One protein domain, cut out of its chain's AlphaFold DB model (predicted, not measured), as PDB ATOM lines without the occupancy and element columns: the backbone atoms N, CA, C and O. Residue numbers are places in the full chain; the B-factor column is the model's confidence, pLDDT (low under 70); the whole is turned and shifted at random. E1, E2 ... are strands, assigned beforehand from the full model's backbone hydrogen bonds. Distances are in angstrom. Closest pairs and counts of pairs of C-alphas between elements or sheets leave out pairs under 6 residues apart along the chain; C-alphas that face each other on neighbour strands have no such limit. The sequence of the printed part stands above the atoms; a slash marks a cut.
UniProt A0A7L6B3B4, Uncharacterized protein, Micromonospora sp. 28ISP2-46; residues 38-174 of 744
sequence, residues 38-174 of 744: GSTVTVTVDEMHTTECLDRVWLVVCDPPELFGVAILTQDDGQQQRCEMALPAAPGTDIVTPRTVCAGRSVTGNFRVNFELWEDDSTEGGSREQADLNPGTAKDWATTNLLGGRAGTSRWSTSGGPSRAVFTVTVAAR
ATOM      1  N   GLY A  38     236.383 173.675 187.928       70.06
ATOM      2  CA  GLY A  38     237.569 174.433 188.324       70.06
ATOM      3  C   GLY A  38     238.420 174.807 187.106       70.06
ATOM      4  O   GLY A  38     238.767 173.957 186.285       70.06
ATOM      5  N   SER A  39     238.786 176.078 186.965       79.81
ATOM      6  CA  SER A  39     239.673 176.540 185.886       79.81
ATOM      7  C   SER A  39     240.550 177.697 186.311       79.81
ATOM      8  O   SER A  39     240.219 178.424 187.244       79.81
ATOM      9  N   THR A  40     241.660 177.880 185.603       86.44
ATOM     10  CA  THR A  40     242.414 179.133 185.625       86.44
ATOM     11  C   THR A  40     242.176 179.897 184.328       86.44
ATOM     12  O   THR A  40     242.172 179.319 183.240       86.44
ATOM     13  N   VAL A  41     241.940 181.201 184.452       88.56
ATOM     14  CA  VAL A  41     241.622 182.096 183.340       88.56
ATOM     15  C   VAL A  41     242.696 183.164 183.224       88.56
ATOM     16  O   VAL A  41     242.981 183.897 184.175       88.56
ATOM     17  N   THR A  42     243.271 183.262 182.035       92.69
ATOM     18  CA  THR A  42     244.190 184.328 181.647       92.69
ATOM     19  C   THR A  42     243.504 185.187 180.595       92.69
ATOM     20  O   THR A  42     242.969 184.657 179.624       92.69
ATOM     21  N   VAL A  43     243.507 186.503 180.794       91.56
ATOM     22  CA  VAL A  43     242.960 187.487 179.849       91.56
ATOM     23  C   VAL A  43     244.111 188.369 179.394       91.56
ATOM     24  O   VAL A  43     244.798 188.949 180.236       91.56
ATOM     25  N   THR A  44     244.307 188.467 178.087       91.69
ATOM     26  CA  THR A  44     245.405 189.196 177.446       91.69
ATOM     27  C   THR A  44     244.816 190.174 176.440       91.69
ATOM     28  O   THR A  44     244.013 189.766 175.609       91.69
ATOM     29  N   VAL A  45     245.205 191.446 176.489       89.44
ATOM     30  CA  VAL A  45     244.983 192.382 175.378       89.44
ATOM     31  C   VAL A  45     246.046 192.083 174.341       89.44
ATOM     32  O   VAL A  45     247.228 192.188 174.646       89.44
ATOM     33  N   ASP A  46     245.638 191.698 173.140       88.38
ATOM     34  CA  ASP A  46     246.557 191.427 172.039       88.38
ATOM     35  C   ASP A  46     246.869 192.711 171.259       88.38
ATOM     36  O   ASP A  46     248.019 192.949 170.897       88.38
ATOM     37  N   GLU A  47     245.833 193.520 171.008       86.75
ATOM     38  CA  GLU A  47     245.889 194.785 170.271       86.75
ATOM     39  C   GLU A  47     244.967 195.818 170.948       86.75
ATOM     40  O   GLU A  47     243.878 195.469 171.403       86.75
ATOM     41  N   MET A  48     245.352 197.091 170.995       83.00
ATOM     42  CA  MET A  48     244.516 198.199 171.469       83.00
ATOM     43  C   MET A  48     244.914 199.472 170.732       83.00
ATOM     44  O   MET A  48     246.088 199.830 170.718       83.00
ATOM     45  N   HIS A  49     243.940 200.133 170.117       79.75
ATOM     46  CA  HIS A  49     244.141 201.341 169.328       79.75
ATOM     47  C   HIS A  49     243.078 202.378 169.663       79.75
ATOM     48  O   HIS A  49     241.925 202.024 169.930       79.75
ATOM     49  N   THR A  50     243.436 203.649 169.529       71.81
ATOM     50  CA  THR A  50     242.495 204.770 169.588       71.81
ATOM     51  C   THR A  50     242.832 205.825 168.551       71.81
ATOM     52  O   THR A  50     243.984 206.047 168.193       71.81
ATOM     53  N   THR A  51     241.780 206.461 168.052       69.12
ATOM     54  CA  THR A  51     241.848 207.655 167.205       69.12
ATOM     55  C   THR A  51     241.068 208.817 167.827       69.12
ATOM     56  O   THR A  51     240.790 209.815 167.164       69.12
ATOM     57  N   GLU A  52     240.685 208.677 169.100       65.56
ATOM     58  CA  GLU A  52     239.917 209.665 169.843       65.56
ATOM     59  C   GLU A  52     240.847 210.681 170.518       65.56
ATOM     60  O   GLU A  52     241.906 210.336 171.034       65.56
ATOM     61  N   CYS A  53     240.425 211.944 170.500       64.19
ATOM     62  CA  CYS A  53     241.003 213.031 171.281       64.19
ATOM     63  C   CYS A  53     240.057 213.244 172.462       64.19
ATOM     64  O   CYS A  53     238.888 213.577 172.230       64.19
ATOM     65  N   LEU A  54     240.529 212.923 173.668       59.16
ATOM     66  CA  LEU A  54     239.678 212.762 174.849       59.16
ATOM     67  C   LEU A  54     239.636 214.031 175.688       59.16
ATOM     68  O   LEU A  54     238.538 214.512 175.973       59.16
ATOM     69  N   ASP A  55     240.783 214.676 175.913       55.41
ATOM     70  CA  ASP A  55     240.768 216.007 176.500       55.41
ATOM     71  C   ASP A  55     240.546 217.111 175.444       55.41
ATOM     72  O   ASP A  55     241.214 217.201 174.408       55.41
ATOM     73  N   ARG A  56     239.556 217.968 175.714       51.81
ATOM     74  CA  ARG A  56     239.216 219.172 174.939       51.81
ATOM     75  C   ARG A  56     239.279 220.447 175.780       51.81
ATOM     76  O   ARG A  56     238.641 221.457 175.453       51.81
ATOM     77  N   VAL A  57     240.072 220.427 176.844       48.97
ATOM     78  CA  VAL A  57     240.473 221.602 177.609       48.97
ATOM     79  C   VAL A  57     241.374 222.482 176.721       48.97
ATOM     80  O   VAL A  57     242.578 222.307 176.612       48.97
ATOM     81  N   TRP A  58     240.736 223.489 176.104       51.09
ATOM     82  CA  TRP A  58     241.252 224.460 175.114       51.09
ATOM     83  C   TRP A  58     241.332 223.955 173.653       51.09
ATOM     84  O   TRP A  58     241.993 222.986 173.309       51.09
ATOM     85  N   LEU A  59     240.681 224.706 172.755       53.88
ATOM     86  CA  LEU A  59     240.326 224.376 171.357       53.88
ATOM     87  C   LEU A  59     241.477 224.124 170.340       53.88
ATOM     88  O   LEU A  59     241.233 224.233 169.137       53.88
ATOM     89  N   VAL A  60     242.718 223.843 170.762       55.47
ATOM     90  CA  VAL A  60     243.894 223.786 169.857       55.47
ATOM     91  C   VAL A  60     244.875 222.628 170.128       55.47
ATOM     92  O   VAL A  60     245.685 222.334 169.252       55.47
ATOM     93  N   VAL A  61     244.809 221.937 171.271       58.31
ATOM     94  CA  VAL A  61     245.686 220.786 171.581       58.31
ATOM     95  C   VAL A  61     244.823 219.549 171.841       58.31
ATOM     96  O   VAL A  61     243.729 219.668 172.381       58.31
ATOM     97  N   CYS A  62     245.292 218.389 171.385       60.91
ATOM     98  CA  CYS A  62     244.719 217.081 171.690       60.91
ATOM     99  C   CYS A  62     245.819 216.264 172.358       60.91
ATOM    100  O   CYS A  62     246.725 215.801 171.657       60.91
ATOM    101  N   ASP A  63     245.744 216.105 173.673       62.38
ATOM    102  CA  ASP A  63     246.623 215.178 174.371       62.38
ATOM    103  C   ASP A  63     246.140 213.735 174.131       62.38
ATOM    104  O   ASP A  63     244.930 213.479 174.084       62.38
ATOM    105  N   PRO A  64     247.057 212.795 173.833       65.50
ATOM    106  CA  PRO A  64     246.671 211.461 173.413       65.50
ATOM    107  C   PRO A  64     246.595 210.497 174.617       65.50
ATOM    108  O   PRO A  64     247.514 210.466 175.433       65.50
ATOM    109  N   PRO A  65     245.558 209.652 174.700       70.06
ATOM    110  CA  PRO A  65     245.136 209.020 175.953       70.06
ATOM    111  C   PRO A  65     246.060 207.900 176.467       70.06
ATOM    112  O   PRO A  65     246.647 207.142 175.683       70.06
ATOM    113  N   GLU A  66     246.126 207.739 177.795       76.38
ATOM    114  CA  GLU A  66     246.861 206.666 178.492       76.38
ATOM    115  C   GLU A  66     245.992 205.408 178.675       76.38
ATOM    116  O   GLU A  66     245.526 205.072 179.766       76.38
ATOM    117  N   LEU A  67     245.749 204.685 177.579       77.75
ATOM    118  CA  LEU A  67     244.824 203.550 177.600       77.75
ATOM    119  C   LEU A  67     245.314 202.349 178.422       77.75
ATOM    120  O   LEU A  67     246.452 201.879 178.280       77.75
ATOM    121  N   PHE A  68     244.393 201.740 179.172       84.31
ATOM    122  CA  PHE A  68     244.570 200.405 179.733       84.31
ATOM    123  C   PHE A  68     243.319 199.517 179.673       84.31
ATOM    124  O   PHE A  68     242.191 199.961 179.474       84.31
ATOM    125  N   GLY A  69     243.545 198.206 179.802       86.31
ATOM    126  CA  GLY A  69     242.493 197.194 179.803       86.31
ATOM    127  C   GLY A  69     242.130 196.746 181.215       86.31
ATOM    128  O   GLY A  69     243.015 196.426 182.016       86.31
ATOM    129  N   VAL A  70     240.830 196.646 181.478       88.69
ATOM    130  CA  VAL A  70     240.251 196.039 182.681       88.69
ATOM    131  C   VAL A  70     239.448 194.806 182.268       88.69
ATOM    132  O   VAL A  70     238.777 194.797 181.240       88.69
ATOM    133  N   ALA A  71     239.527 193.739 183.058       90.44
ATOM    134  CA  ALA A  71     238.776 192.510 182.830       90.44
ATOM    135  C   ALA A  71     238.052 192.082 184.110       90.44
ATOM    136  O   ALA A  71     238.684 191.848 185.142       90.44
ATOM    137  N   ILE A  72     236.729 191.949 184.039       92.12
ATOM    138  CA  ILE A  72     235.868 191.508 185.138       92.12
ATOM    139  C   ILE A  72     235.342 190.108 184.819       92.12
ATOM    140  O   ILE A  72     234.470 189.919 183.970       92.12
ATOM    141  N   LEU A  73     235.875 189.111 185.522       91.12
ATOM    142  CA  LEU A  73     235.406 187.728 185.473       91.12
ATOM    143  C   LEU A  73     234.142 187.609 186.331       91.12
ATOM    144  O   LEU A  73     234.245 187.638 187.554       91.12
ATOM    145  N   THR A  74     232.970 187.467 185.716       89.62
ATOM    146  CA  THR A  74     231.700 187.216 186.423       89.62
ATOM    147  C   THR A  74     231.378 185.726 186.378       89.62
ATOM    148  O   THR A  74     231.199 185.174 185.295       89.62
ATOM    149  N   GLN A  75     231.315 185.069 187.534       85.50
ATOM    150  CA  GLN A  75     230.978 183.647 187.668       85.50
ATOM    151  C   GLN A  75     229.455 183.425 187.740       85.50
ATOM    152  O   GLN A  75     228.699 184.357 188.016       85.50
ATOM    153  N   ASP A  76     228.996 182.187 187.508       74.44
ATOM    154  CA  ASP A  76     227.566 181.816 187.551       74.44
ATOM    155  C   ASP A  76     226.875 182.085 188.910       74.44
ATOM    156  O   ASP A  76     225.657 182.245 188.959       74.44
ATOM    157  N   ASP A  77     227.632 182.151 190.010       74.19
ATOM    158  CA  ASP A  77     227.144 182.503 191.356       74.19
ATOM    159  C   ASP A  77     227.055 184.027 191.599       74.19
ATOM    160  O   ASP A  77     226.691 184.469 192.690       74.19
ATOM    161  N   GLY A  78     227.393 184.835 190.589       78.88
ATOM    162  CA  GLY A  78     227.451 186.292 190.656       78.88
ATOM    163  C   GLY A  78     228.753 186.855 191.239       78.88
ATOM    164  O   GLY A  78     228.904 188.075 191.274       78.88
ATOM    165  N   GLN A  79     229.708 186.021 191.672       83.56
ATOM    166  CA  GLN A  79     231.002 186.503 192.163       83.56
ATOM    167  C   GLN A  79     231.817 187.118 191.025       83.56
ATOM    168  O   GLN A  79     232.035 186.489 189.984       83.56
ATOM    169  N   GLN A  80     232.322 188.331 191.254       89.56
ATOM    170  CA  GLN A  80     233.143 189.066 190.296       89.56
ATOM    171  C   GLN A  80     234.602 189.150 190.746       89.56
ATOM    172  O   GLN A  80     234.895 189.496 191.888       89.56
ATOM    173  N   GLN A  81     235.530 188.873 189.828       89.44
ATOM    174  CA  GLN A  81     236.960 189.126 190.012       89.44
ATOM    175  C   GLN A  81     237.427 190.148 188.972       89.44
ATOM    176  O   GLN A  81     237.477 189.840 187.782       89.44
ATOM    177  N   ARG A  82     237.778 191.356 189.421       91.06
ATOM    178  CA  ARG A  82     238.368 192.410 188.581       91.06
ATOM    179  C   ARG A  82     239.887 192.222 188.492       91.06
ATOM    180  O   ARG A  82     240.554 191.977 189.499       91.06
ATOM    181  N   CYS A  83     240.432 192.332 187.287       90.62
ATOM    182  CA  CYS A  83     241.858 192.470 187.018       90.62
ATOM    183  C   CYS A  83     242.087 193.719 186.169       90.62
ATOM    184  O   CYS A  83     241.245 194.070 185.345       90.62
ATOM    185  N   GLU A  84     243.252 194.331 186.320       88.19
ATOM    186  CA  GLU A  84     243.649 195.532 185.589       88.19
ATOM    187  C   GLU A  84     245.054 195.312 185.031       88.19
ATOM    188  O   GLU A  84     245.869 194.608 185.640       88.19
ATOM    189  N   MET A  85     245.341 195.880 183.861       84.69
ATOM    190  CA  MET A  85     246.686 195.843 183.294       84.69
ATOM    191  C   MET A  85     247.674 196.595 184.203       84.69
ATOM    192  O   MET A  85     247.375 197.674 184.702       84.69
ATOM    193  N   ALA A  86     248.869 196.031 184.405       75.56
ATOM    194  CA  ALA A  86     249.817 196.532 185.407       75.56
ATOM    195  C   ALA A  86     250.388 197.940 185.128       75.56
ATOM    196  O   ALA A  86     250.814 198.607 186.067       75.56
ATOM    197  N   LEU A  87     250.419 198.370 183.862       73.31
ATOM    198  CA  LEU A  87     250.818 199.712 183.418       73.31
ATOM    199  C   LEU A  87     250.007 200.086 182.164       73.31
ATOM    200  O   LEU A  87     249.876 199.215 181.288       73.31
ATOM    201  N   PRO A  88     249.521 201.336 182.032       66.62
ATOM    202  CA  PRO A  88     248.899 201.818 180.800       66.62
ATOM    203  C   PRO A  88     249.867 201.808 179.602       66.62
ATOM    204  O   PRO A  88     251.066 201.500 179.704       66.62
ATOM    205  N   ALA A  89     249.325 202.047 178.410       67.06
ATOM    206  CA  ALA A  89     250.124 202.441 177.258       67.06
ATOM    207  C   ALA A  89     250.714 203.842 177.492       67.06
ATOM    208  O   ALA A  89     250.129 204.644 178.211       67.06
ATOM    209  N   ALA A  90     251.865 204.144 176.888       70.88
ATOM    210  CA  ALA A  90     252.354 205.522 176.902       70.88
ATOM    211  C   ALA A  90     251.416 206.402 176.048       70.88
ATOM    212  O   ALA A  90     250.883 205.877 175.059       70.88
ATOM    213  N   PRO A  91     251.259 207.703 176.364       68.62
ATOM    214  CA  PRO A  91     250.397 208.625 175.625       68.62
ATOM    215  C   PRO A  91     250.523 208.472 174.103       68.62
ATOM    216  O   PRO A  91     251.614 208.585 173.535       68.62
ATOM    217  N   GLY A  92     249.408 208.166 173.437       67.50
ATOM    218  CA  GLY A  92     249.344 208.037 171.974       67.50
ATOM    219  C   GLY A  92     250.059 206.832 171.364       67.50
ATOM    220  O   GLY A  92     250.306 206.824 170.157       67.50
ATOM    221  N   THR A  93     250.394 205.812 172.160       73.19
ATOM    222  CA  THR A  93     250.948 204.554 171.644       73.19
ATOM    223  C   THR A  93     249.886 203.463 171.543       73.19
ATOM    224  O   THR A  93     249.316 203.031 172.543       73.19
ATOM    225  N   ASP A  94     249.660 202.964 170.327       77.44
ATOM    226  CA  ASP A  94     248.890 201.739 170.111       77.44
ATOM    227  C   ASP A  94     249.572 200.553 170.817       77.44
ATOM    228  O   ASP A  94     250.773 200.302 170.644       77.44
ATOM    229  N   ILE A  95     248.801 199.754 171.554       79.38
ATOM    230  CA  ILE A  95     249.268 198.452 172.034       79.38
ATOM    231  C   ILE A  95     249.194 197.495 170.846       79.38
ATOM    232  O   ILE A  95     248.116 197.073 170.449       79.38
ATOM    233  N   VAL A  96     250.346 197.139 170.284       80.38
ATOM    234  CA  VAL A  96     250.474 196.142 169.197       80.38
ATOM    235  C   VAL A  96     251.220 194.877 169.639       80.38
ATOM    236  O   VAL A  96     251.598 194.040 168.820       80.38
ATOM    237  N   THR A  97     251.477 194.747 170.942       81.88
ATOM    238  CA  THR A  97     252.142 193.600 171.569       81.88
ATOM    239  C   THR A  97     251.285 193.065 172.719       81.88
ATOM    240  O   THR A  97     250.820 193.864 173.535       81.88
ATOM    241  N   PRO A  98     251.093 191.735 172.842       86.94
ATOM    242  CA  PRO A  98     250.200 191.186 173.856       86.94
ATOM    243  C   PRO A  98     250.596 191.545 175.297       86.94
ATOM    244  O   PRO A  98     251.725 191.289 175.723       86.94
ATOM    245  N   ARG A  99     249.647 192.088 176.070       88.31
ATOM    246  CA  ARG A  99     249.790 192.435 177.493       88.31
ATOM    247  C   ARG A  99     248.735 191.726 178.346       88.31
ATOM    248  O   ARG A  99     247.542 191.767 178.057       88.31
ATOM    249  N   THR A 100     249.165 191.084 179.428       89.94
ATOM    250  CA  THR A 100     248.276 190.345 180.340       89.94
ATOM    251  C   THR A 100     247.500 191.289 181.263       89.94
ATOM    252  O   THR A 100     248.098 192.125 181.936       89.94
ATOM    253  N   VAL A 101     246.180 191.100 181.345       89.81
ATOM    254  CA  VAL A 101     245.255 191.814 182.245       89.81
ATOM    255  C   VAL A 101     244.874 190.936 183.437       89.81
ATOM    256  O   VAL A 101     245.055 191.327 184.585       89.81
ATOM    257  N   CYS A 102     244.424 189.702 183.191       91.31
ATOM    258  CA  CYS A 102     244.270 188.678 184.230       91.31
ATOM    259  C   CYS A 102     245.326 187.594 184.027       91.31
ATOM    260  O   CYS A 102     245.379 187.003 182.953       91.31
ATOM    261  N   ALA A 103     246.104 187.263 185.058       90.31
ATOM    262  CA  ALA A 103     247.029 186.131 185.037       90.31
ATOM    263  C   ALA A 103     246.473 184.963 185.870       90.31
ATOM    264  O   ALA A 103     246.437 185.045 187.097       90.31
ATOM    265  N   GLY A 104     246.038 183.881 185.214       86.69
ATOM    266  CA  GLY A 104     245.717 182.599 185.859       86.69
ATOM    267  C   GLY A 104     244.667 182.638 186.982       86.69
ATOM    268  O   GLY A 104     244.757 181.850 187.925       86.69
ATOM    269  N   ARG A 105     243.679 183.542 186.916       89.06
ATOM    270  CA  ARG A 105     242.640 183.700 187.949       89.06
ATOM    271  C   ARG A 105     241.801 182.434 188.086       89.06
ATOM    272  O   ARG A 105     241.323 181.904 187.089       89.06
ATOM    273  N   SER A 106     241.625 181.943 189.311       85.62
ATOM    274  CA  SER A 106     240.821 180.742 189.561       85.62
ATOM    275  C   SER A 106     239.330 181.061 189.510       85.62
ATOM    276  O   SER A 106     238.871 181.922 190.258       85.62
ATOM    277  N   VAL A 107     238.588 180.326 188.686       81.56
ATOM    278  CA  VAL A 107     237.121 180.364 188.611       81.56
ATOM    279  C   VAL A 107     236.536 178.971 188.852       81.56
ATOM    280  O   VAL A 107     237.181 177.952 188.587       81.56
ATOM    281  N   THR A 108     235.305 178.939 189.349       75.38
ATOM    282  CA  THR A 108     234.483 177.745 189.575       75.38
ATOM    283  C   THR A 108     233.098 177.995 189.001       75.38
ATOM    284  O   THR A 108     232.291 178.684 189.615       75.38
ATOM    285  N   GLY A 109     232.818 177.451 187.819       74.12
ATOM    286  CA  GLY A 109     231.588 177.778 187.093       74.12
ATOM    287  C   GLY A 109     231.783 177.760 185.587       74.12
ATOM    288  O   GLY A 109     232.897 177.570 185.094       74.12
ATOM    289  N   ASN A 110     230.707 178.040 184.863       79.31
ATOM    290  CA  ASN A 110     230.841 178.877 183.683       79.31
ATOM    291  C   ASN A 110     231.056 180.321 184.162       79.31
ATOM    292  O   ASN A 110     230.821 180.668 185.326       79.31
ATOM    293  N   PHE A 111     231.561 181.161 183.272       86.00
ATOM    294  CA  PHE A 111     231.843 182.553 183.592       86.00
ATOM    295  C   PHE A 111     231.735 183.423 182.341       86.00
ATOM    296  O   PHE A 111     231.756 182.935 181.209       86.00
ATOM    297  N   ARG A 112     231.637 184.733 182.544       89.75
ATOM    298  CA  ARG A 112     231.835 185.745 181.504       89.75
ATOM    299  C   ARG A 112     233.069 186.560 181.826       89.75
ATOM    300  O   ARG A 112     233.375 186.771 182.997       89.75
ATOM    301  N   VAL A 113     233.745 187.043 180.795       90.19
ATOM    302  CA  VAL A 113     234.709 188.135 180.923       90.19
ATOM    303  C   VAL A 113     234.047 189.370 180.338       90.19
ATOM    304  O   VAL A 113     233.769 189.408 179.141       90.19
ATOM    305  N   ASN A 114     233.791 190.366 181.178       89.62
ATOM    306  CA  ASN A 114     233.515 191.714 180.705       89.62
ATOM    307  C   ASN A 114     234.872 192.400 180.557       89.62
ATOM    308  O   ASN A 114     235.612 192.510 181.533       89.62
ATOM    309  N   PHE A 115     235.228 192.774 179.337       87.06
ATOM    310  CA  PHE A 115     236.422 193.549 179.044       87.06
ATOM    311  C   PHE A 115     236.031 195.017 178.886       87.06
ATOM    312  O   PHE A 115     235.083 195.327 178.166       87.06
ATOM    313  N   GLU A 116     236.758 195.909 179.545       85.88
ATOM    314  CA  GLU A 116     236.507 197.348 179.553       85.88
ATOM    315  C   GLU A 116     237.783 198.093 179.148       85.88
ATOM    316  O   GLU A 116     238.890 197.735 179.567       85.88
ATOM    317  N   LEU A 117     237.618 199.144 178.349       81.75
ATOM    318  CA  LEU A 117     238.663 200.100 178.000       81.75
ATOM    319  C   LEU A 117     238.614 201.283 178.979       81.75
ATOM    320  O   LEU A 117     237.545 201.859 179.180       81.75
ATOM    321  N   TRP A 118     239.756 201.614 179.578       80.31
ATOM    322  CA  TRP A 118     239.918 202.664 180.589       80.31
ATOM    323  C   TRP A 118     241.088 203.590 180.237       80.31
ATOM    324  O   TRP A 118     241.963 203.217 179.451       80.31
ATOM    325  N   GLU A 119     241.101 204.768 180.851       76.00
ATOM    326  CA  GLU A 119     242.137 205.800 180.746       76.00
ATOM    327  C   GLU A 119     242.713 206.116 182.140       76.00
ATOM    328  O   GLU A 119     242.055 205.878 183.161       76.00
ATOM    329  N   ASP A 120     243.979 206.544 182.200       74.38
ATOM    330  CA  ASP A 120     244.725 206.765 183.445       74.38
ATOM    331  C   ASP A 120     245.205 208.219 183.601       74.38
ATOM    332  O   ASP A 120     246.385 208.518 183.457       74.38
ATOM    333  N   ASP A 121     244.301 209.115 183.997       65.75
ATOM    334  CA  ASP A 121     244.580 210.551 184.206       65.75
ATOM    335  C   ASP A 121     245.331 210.851 185.523       65.75
ATOM    336  O   ASP A 121     245.360 211.978 186.037       65.75
ATOM    337  N   SER A 122     245.943 209.827 186.128       61.91
ATOM    338  CA  SER A 122     246.592 209.929 187.441       61.91
ATOM    339  C   SER A 122     247.860 210.792 187.442       61.91
ATOM    340  O   SER A 122     248.334 211.185 188.512       61.91
ATOM    341  N   THR A 123     248.382 211.143 186.265       58.34
ATOM    342  CA  THR A 123     249.480 212.103 186.079       58.34
ATOM    343  C   THR A 123     249.046 213.562 186.274       58.34
ATOM    344  O   THR A 123     249.874 214.376 186.689       58.34
ATOM    345  N   GLU A 124     247.762 213.886 186.077       55.59
ATOM    346  CA  GLU A 124     247.205 215.244 186.236       55.59
ATOM    347  C   GLU A 124     246.463 215.457 187.570       55.59
ATOM    348  O   GLU A 124     246.000 216.554 187.886       55.59
ATOM    349  N   GLY A 125     246.389 214.412 188.403       54.88
ATOM    350  CA  GLY A 125     245.653 214.419 189.671       54.88
ATOM    351  C   GLY A 125     244.186 213.993 189.549       54.88
ATOM    352  O   GLY A 125     243.439 214.151 190.518       54.88
ATOM    353  N   GLY A 126     243.786 213.450 188.394       57.34
ATOM    354  CA  GLY A 126     242.490 212.811 188.180       57.34
ATOM    355  C   GLY A 126     242.394 211.402 188.781       57.34
ATOM    356  O   GLY A 126     243.366 210.835 189.293       57.34
ATOM    357  N   SER A 127     241.192 210.828 188.726       60.78
ATOM    358  CA  SER A 127     240.956 209.405 188.990       60.78
ATOM    359  C   SER A 127     241.095 208.600 187.697       60.78
ATOM    360  O   SER A 127     240.792 209.096 186.624       60.78
ATOM    361  N   ARG A 128     241.465 207.317 187.798       69.25
ATOM    362  CA  ARG A 128     241.272 206.363 186.694       69.25
ATOM    363  C   ARG A 128     239.782 206.194 186.440       69.25
ATOM    364  O   ARG A 128     239.089 205.658 187.310       69.25
ATOM    365  N   GLU A 129     239.300 206.606 185.275       66.38
ATOM    366  CA  GLU A 129     237.876 206.592 184.943       66.38
ATOM    367  C   GLU A 129     237.598 205.990 183.555       66.38
ATOM    368  O   GLU A 129     238.472 205.799 182.714       66.38
ATOM    369  N   GLN A 130     236.335 205.619 183.338       66.38
ATOM    370  CA  GLN A 130     235.817 205.172 182.038       66.38
ATOM    371  C   GLN A 130     235.141 206.338 181.278       66.38
ATOM    372  O   GLN A 130     234.553 206.150 180.206       66.38
ATOM    373  N   ALA A 131     235.118 207.530 181.885       52.12
ATOM    374  CA  ALA A 131     234.175 208.598 181.576       52.12
ATOM    375  C   ALA A 131     234.484 209.322 180.257       52.12
ATOM    376  O   ALA A 131     233.557 209.499 179.460       52.12
ATOM    377  N   ASP A 132     235.755 209.615 179.981       57.34
ATOM    378  CA  ASP A 132     236.128 210.687 179.043       57.34
ATOM    379  C   ASP A 132     236.314 210.242 177.578       57.34
ATOM    380  O   ASP A 132     236.210 211.050 176.654       57.34
ATOM    381  N   LEU A 133     236.367 208.926 177.327       61.91
ATOM    382  CA  LEU A 133     236.047 208.326 176.017       61.91
ATOM    383  C   LEU A 133     234.685 208.848 175.487       61.91
ATOM    384  O   LEU A 133     233.732 209.006 176.257       61.91
ATOM    385  N   ASN A 134     234.518 209.069 174.176       58.28
ATOM    386  CA  ASN A 134     233.323 209.780 173.680       58.28
ATOM    387  C   ASN A 134     231.986 209.051 173.986       58.28
ATOM    388  O   ASN A 134     231.887 207.829 173.830       58.28
ATOM    389  N   PRO A 135     230.898 209.770 174.345       48.16
ATOM    390  CA  PRO A 135     229.578 209.165 174.518       48.16
ATOM    391  C   PRO A 135     229.075 208.502 173.224       48.16
ATOM    392  O   PRO A 135     228.757 209.176 172.247       48.16
ATOM    393  N   GLY A 136     228.980 207.170 173.232       51.41
ATOM    394  CA  GLY A 136     228.565 206.362 172.078       51.41
ATOM    395  C   GLY A 136     229.675 205.522 171.438       51.41
ATOM    396  O   GLY A 136     229.391 204.801 170.483       51.41
ATOM    397  N   THR A 137     230.908 205.566 171.951       56.62
ATOM    398  CA  THR A 137     231.967 204.621 171.563       56.62
ATOM    399  C   THR A 137     231.864 203.330 172.383       56.62
ATOM    400  O   THR A 137     231.282 203.305 173.469       56.62
ATOM    401  N   ALA A 138     232.352 202.211 171.841       55.97
ATOM    402  CA  ALA A 138     232.210 200.896 172.470       55.97
ATOM    403  C   ALA A 138     233.293 200.670 173.540       55.97
ATOM    404  O   ALA A 138     234.349 200.100 173.256       55.97
ATOM    405  N   LYS A 139     233.019 201.159 174.756       64.06
ATOM    406  CA  LYS A 139     233.942 201.152 175.906       64.06
ATOM    407  C   LYS A 139     233.999 199.819 176.662       64.06
ATOM    408  O   LYS A 139     234.935 199.591 177.425       64.06
ATOM    409  N   ASP A 140     233.009 198.953 176.475       69.38
ATOM    410  CA  ASP A 140     232.862 197.672 177.158       69.38
ATOM    411  C   ASP A 140     232.426 196.554 176.198       69.38
ATOM    412  O   ASP A 140     231.821 196.782 175.147       69.38
ATOM    413  N   TRP A 141     232.764 195.310 176.540       77.25
ATOM    414  CA  TRP A 141     232.311 194.132 175.810       77.25
ATOM    415  C   TRP A 141     232.263 192.895 176.710       77.25
ATOM    416  O   TRP A 141     233.246 192.547 177.363       77.25
ATOM    417  N   ALA A 142     231.132 192.189 176.722       78.94
ATOM    418  CA  ALA A 142     230.937 190.976 177.515       78.94
ATOM    419  C   ALA A 142     231.038 189.711 176.655       78.94
ATOM    420  O   ALA A 142     230.335 189.583 175.648       78.94
ATOM    421  N   THR A 143     231.839 188.726 177.085       78.94
ATOM    422  CA  THR A 143     231.823 187.401 176.448       78.94
ATOM    423  C   THR A 143     230.438 186.763 176.552       78.94
ATOM    424  O   THR A 143     229.697 186.941 177.525       78.94
ATOM    425  N   THR A 144     230.127 185.888 175.596       82.69
ATOM    426  CA  THR A 144     229.173 184.803 175.847       82.69
ATOM    427  C   THR A 144     229.637 183.961 177.050       82.69
ATOM    428  O   THR A 144     230.797 184.042 177.462       82.69
ATOM    429  N   ASN A 145     228.746 183.152 177.640       80.31
ATOM    430  CA  ASN A 145     229.142 182.230 178.712       80.31
ATOM    431  C   ASN A 145     230.280 181.319 178.223       80.31
ATOM    432  O   ASN A 145     230.083 180.498 177.323       80.31
ATOM    433  N   LEU A 146     231.451 181.453 178.839       81.50
ATOM    434  CA  LEU A 146     232.580 180.558 178.662       81.50
ATOM    435  C   LEU A 146     232.392 179.363 179.588       81.50
ATOM    436  O   LEU A 146     232.182 179.519 180.792       81.50
ATOM    437  N   LEU A 147     232.457 178.166 179.010       71.88
ATOM    438  CA  LEU A 147     232.392 176.924 179.766       71.88
ATOM    439  C   LEU A 147     233.680 176.772 180.575       71.88
ATOM    440  O   LEU A 147     234.772 176.775 180.003       71.88
ATOM    441  N   GLY A 148     233.556 176.598 181.891       66.12
ATOM    442  CA  GLY A 148     234.686 176.160 182.702       66.12
ATOM    443  C   GLY A 148     235.174 174.770 182.276       66.12
ATOM    444  O   GLY A 148     234.511 174.043 181.537       66.12
ATOM    445  N   GLY A 149     236.353 174.380 182.753       65.38
ATOM    446  CA  GLY A 149     236.885 173.010 182.716       65.38
ATOM    447  C   GLY A 149     237.358 172.543 181.347       65.38
ATOM    448  O   GLY A 149     238.191 171.648 181.251       65.38
ATOM    449  N   ARG A 150     236.876 173.172 180.278       71.94
ATOM    450  CA  ARG A 150     237.325 172.926 178.919       71.94
ATOM    451  C   ARG A 150     238.497 173.845 178.609       71.94
ATOM    452  O   ARG A 150     238.318 175.047 178.439       71.94
ATOM    453  N   ALA A 151     239.691 173.265 178.507       77.94
ATOM    454  CA  ALA A 151     240.855 173.995 178.026       77.94
ATOM    455  C   ALA A 151     240.570 174.582 176.632       77.94
ATOM    456  O   ALA A 151     240.062 173.882 175.748       77.94
ATOM    457  N   GLY A 152     240.874 175.862 176.442       82.75
ATOM    458  CA  GLY A 152     240.553 176.566 175.210       82.75
ATOM    459  C   GLY A 152     241.032 178.009 175.215       82.75
ATOM    460  O   GLY A 152     241.142 178.643 176.262       82.75
ATOM    461  N   THR A 153     241.290 178.526 174.022       88.75
ATOM    462  CA  THR A 153     241.689 179.912 173.790       88.75
ATOM    463  C   THR A 153     240.739 180.499 172.760       88.75
ATOM    464  O   THR A 153     240.493 179.883 171.724       88.75
ATOM    465  N   SER A 154     240.209 181.680 173.054       90.19
ATOM    466  CA  SER A 154     239.267 182.398 172.198       90.19
ATOM    467  C   SER A 154     239.636 183.877 172.172       90.19
ATOM    468  O   SER A 154     240.151 184.399 173.162       90.19
ATOM    469  N   ARG A 155     239.397 184.534 171.036       90.81
ATOM    470  CA  ARG A 155     239.814 185.913 170.752       90.81
ATOM    471  C   ARG A 155     238.609 186.733 170.300       90.81
ATOM    472  O   ARG A 155     237.820 186.251 169.487       90.81
ATOM    473  N   TRP A 156     238.483 187.952 170.807       88.06
ATOM    474  CA  TRP A 156     237.378 188.867 170.520       88.06
ATOM    475  C   TRP A 156     237.891 190.273 170.237       88.06
ATOM    476  O   TRP A 156     238.975 190.640 170.673       88.06
ATOM    477  N   SER A 157     237.085 191.052 169.521       83.50
ATOM    478  CA  SER A 157     237.292 192.483 169.299       83.50
ATOM    479  C   SER A 157     236.128 193.246 169.916       83.50
ATOM    480  O   SER A 157     234.979 192.827 169.751       83.50
ATOM    481  N   THR A 158     236.398 194.391 170.542       78.19
ATOM    482  CA  THR A 158     235.359 195.403 170.777       78.19
ATOM    483  C   THR A 158     234.824 195.906 169.427       78.19
ATOM    484  O   THR A 158     235.490 195.771 168.391       78.19
ATOM    485  N   SER A 159     233.590 196.420 169.395       63.75
ATOM    486  CA  SER A 159     232.857 196.656 168.144       63.75
ATOM    487  C   SER A 159     232.212 198.039 168.065       63.75
ATOM    488  O   SER A 159     231.308 198.325 168.843       63.75
ATOM    489  N   GLY A 160     232.565 198.829 167.047       59.66
ATOM    490  CA  GLY A 160     231.755 199.979 166.613       59.66
ATOM    491  C   GLY A 160     232.158 201.366 167.126       59.66
ATOM    492  O   GLY A 160     231.312 202.253 167.116       59.66
ATOM    493  N   GLY A 161     233.412 201.579 167.542       64.50
ATOM    494  CA  GLY A 161     233.943 202.905 167.900       64.50
ATOM    495  C   GLY A 161     235.221 203.296 167.133       64.50
ATOM    496  O   GLY A 161     235.762 202.471 166.394       64.50
ATOM    497  N   PRO A 162     235.716 204.541 167.307       66.25
ATOM    498  CA  PRO A 162     237.035 204.980 166.836       66.25
ATOM    499  C   PRO A 162     238.189 204.365 167.650       66.25
ATOM    500  O   PRO A 162     239.305 204.245 167.142       66.25
ATOM    501  N   SER A 163     237.908 203.942 168.887       73.38
ATOM    502  CA  SER A 163     238.751 203.048 169.684       73.38
ATOM    503  C   SER A 163     238.393 201.577 169.445       73.38
ATOM    504  O   SER A 163     237.215 201.221 169.332       73.38
ATOM    505  N   ARG A 164     239.403 200.700 169.399       79.31
ATOM    506  CA  ARG A 164     239.241 199.239 169.276       79.31
ATOM    507  C   ARG A 164     240.228 198.499 170.177       79.31
ATOM    508  O   ARG A 164     241.396 198.871 170.248       79.31
ATOM    509  N   ALA A 165     239.791 197.404 170.789       82.88
ATOM    510  CA  ALA A 165     240.665 196.472 171.494       82.88
ATOM    511  C   ALA A 165     240.388 195.042 171.025       82.88
ATOM    512  O   ALA A 165     239.230 194.641 170.904       82.88
ATOM    513  N   VAL A 166     241.446 194.273 170.781       88.00
ATOM    514  CA  VAL A 166     241.394 192.832 170.531       88.00
ATOM    515  C   VAL A 166     242.001 192.133 171.734       88.00
ATOM    516  O   VAL A 166     243.136 192.421 172.110       88.00
ATOM    517  N   PHE A 167     241.262 191.211 172.338       89.75
ATOM    518  CA  PHE A 167     241.708 190.491 173.523       89.75
ATOM    519  C   PHE A 167     241.436 188.990 173.414       89.75
ATOM    520  O   PHE A 167     240.466 188.540 172.798       89.75
ATOM    521  N   THR A 168     242.297 188.216 174.058       92.38
ATOM    522  CA  THR A 168     242.250 186.763 174.125       92.38
ATOM    523  C   THR A 168     241.964 186.316 175.556       92.38
ATOM    524  O   THR A 168     242.639 186.735 176.497       92.38
ATOM    525  N   VAL A 169     240.997 185.412 175.728       91.81
ATOM    526  CA  VAL A 169     240.797 184.659 176.976       91.81
ATOM    527  C   VAL A 169     241.303 183.240 176.757       91.81
ATOM    528  O   VAL A 169     240.834 182.527 175.869       91.81
ATOM    529  N   THR A 170     242.257 182.830 177.586       90.38
ATOM    530  CA  THR A 170     242.738 181.451 177.681       90.38
ATOM    531  C   THR A 170     242.214 180.829 178.967       90.38
ATOM    532  O   THR A 170     242.444 181.347 180.059       90.38
ATOM    533  N   VAL A 171     241.532 179.700 178.823       87.19
ATOM    534  CA  VAL A 171     241.004 178.869 179.902       87.19
ATOM    535  C   VAL A 171     241.859 177.613 179.985       87.19
ATOM    536  O   VAL A 171     242.041 176.920 178.983       87.19
ATOM    537  N   ALA A 172     242.366 177.299 181.171       83.06
ATOM    538  CA  ALA A 172     243.032 176.035 181.454       83.06
ATOM    539  C   ALA A 172     242.225 175.234 182.483       83.06
ATOM    540  O   ALA A 172     241.807 175.757 183.520       83.06
ATOM    541  N   ALA A 173     242.018 173.950 182.186       74.19
ATOM    542  CA  ALA A 173     241.397 173.007 183.107       74.19
ATOM    543  C   ALA A 173     242.282 172.826 184.349       74.19
ATOM    544  O   ALA A 173     243.502 172.688 184.230       74.19
ATOM    545  N   ARG A 174     241.680 172.807 185.541       76.56
ATOM    546  CA  ARG A 174     242.408 172.525 186.783       76.56
ATOM    547  C   ARG A 174     242.332 171.019 187.088       76.56
ATOM    548  O   ARG A 174     241.216 170.518 187.158       76.56
TER     549      ARG A 174
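This is residues 38 to 174 of the 744 residues of an uncharacterized protein of Micromonospora sp. 28ISP2-46 (UniProt A0A7L6B3B4). Two four-stranded sheets lie face to face as a sandwich: E4, E1, E8 and E7 make one layer, and E3, E2, E5 and E6 make the other. The long loop of residues 50 to 66 reaches far past one end of this sandwich and makes much of the length of the whole. The printed part has 137 residues with no named helix and eight named strands, E1 to E8 in chain order; both sheets are antiparallel throughout. The class is all strand, though under half of the residues, 65 of 137, are in named elements. The whole is compact, with a radius of gyration of the C-alphas of 15.7 A, and spans 53 by 25 by 25 A.

The first sheet runs E4, residues 99 to 108, E1, residues 38 to 49, E8, residues 164 to 173, and E7, residues 152 to 157; it is twisted, with C-alphas up to 6.9 A off its best plane. Between E1 and E8, N 42 and O 170 are 2.9 A apart, within hydrogen-bond range. E4 pairs with E1 through N 101 and O 43, 2.8 A, and the hairpin E7 and E8 through N 169 and O 154, 2.9 A. The second sheet runs E3, residues 80 to 84, E2, residues 67 to 75, E5, residues 111 to 120, and E6, residues 140 to 142. E2 and E5 pair through N 72 and O 114, 2.8 A, the hairpin E2 and E3 through N 83 and O 71, 2.8 A, and the hairpin E5 and E6 through N 115 and O 141, 2.8 A. In the sandwich, the strands of one sheet stand at 29 degrees to those of the other. Across it, the closest C-alphas of E3 and E4 are those of Glu 84 and Val 101, 5.3 A apart. E6 and E7 are only just apart, with their closest C-alphas at 8.4 A.

E1 begins at C-alpha 38, (237.569, 174.433, 188.324), and is 33.6 A long. E2 measures 26.3 A, E3 13.2 A, E4 24.4 A and E5 27.4 A. E6 is 7.0 A long and E7 17.3 A. E8 is 29.7 A long and ends at C-alpha 173, (241.397, 173.007, 183.107).

The two C-alphas farthest apart are those of Leu 59 and Arg 174, at 54.1 A. The printed part has no cut. The links E1 to E2, E3 to E4 and E5 to E6 are long. The mean pLDDT of the printed part is 76.1, and 44 residues are under 70, among them residues 51 to 64 and 121 to 140.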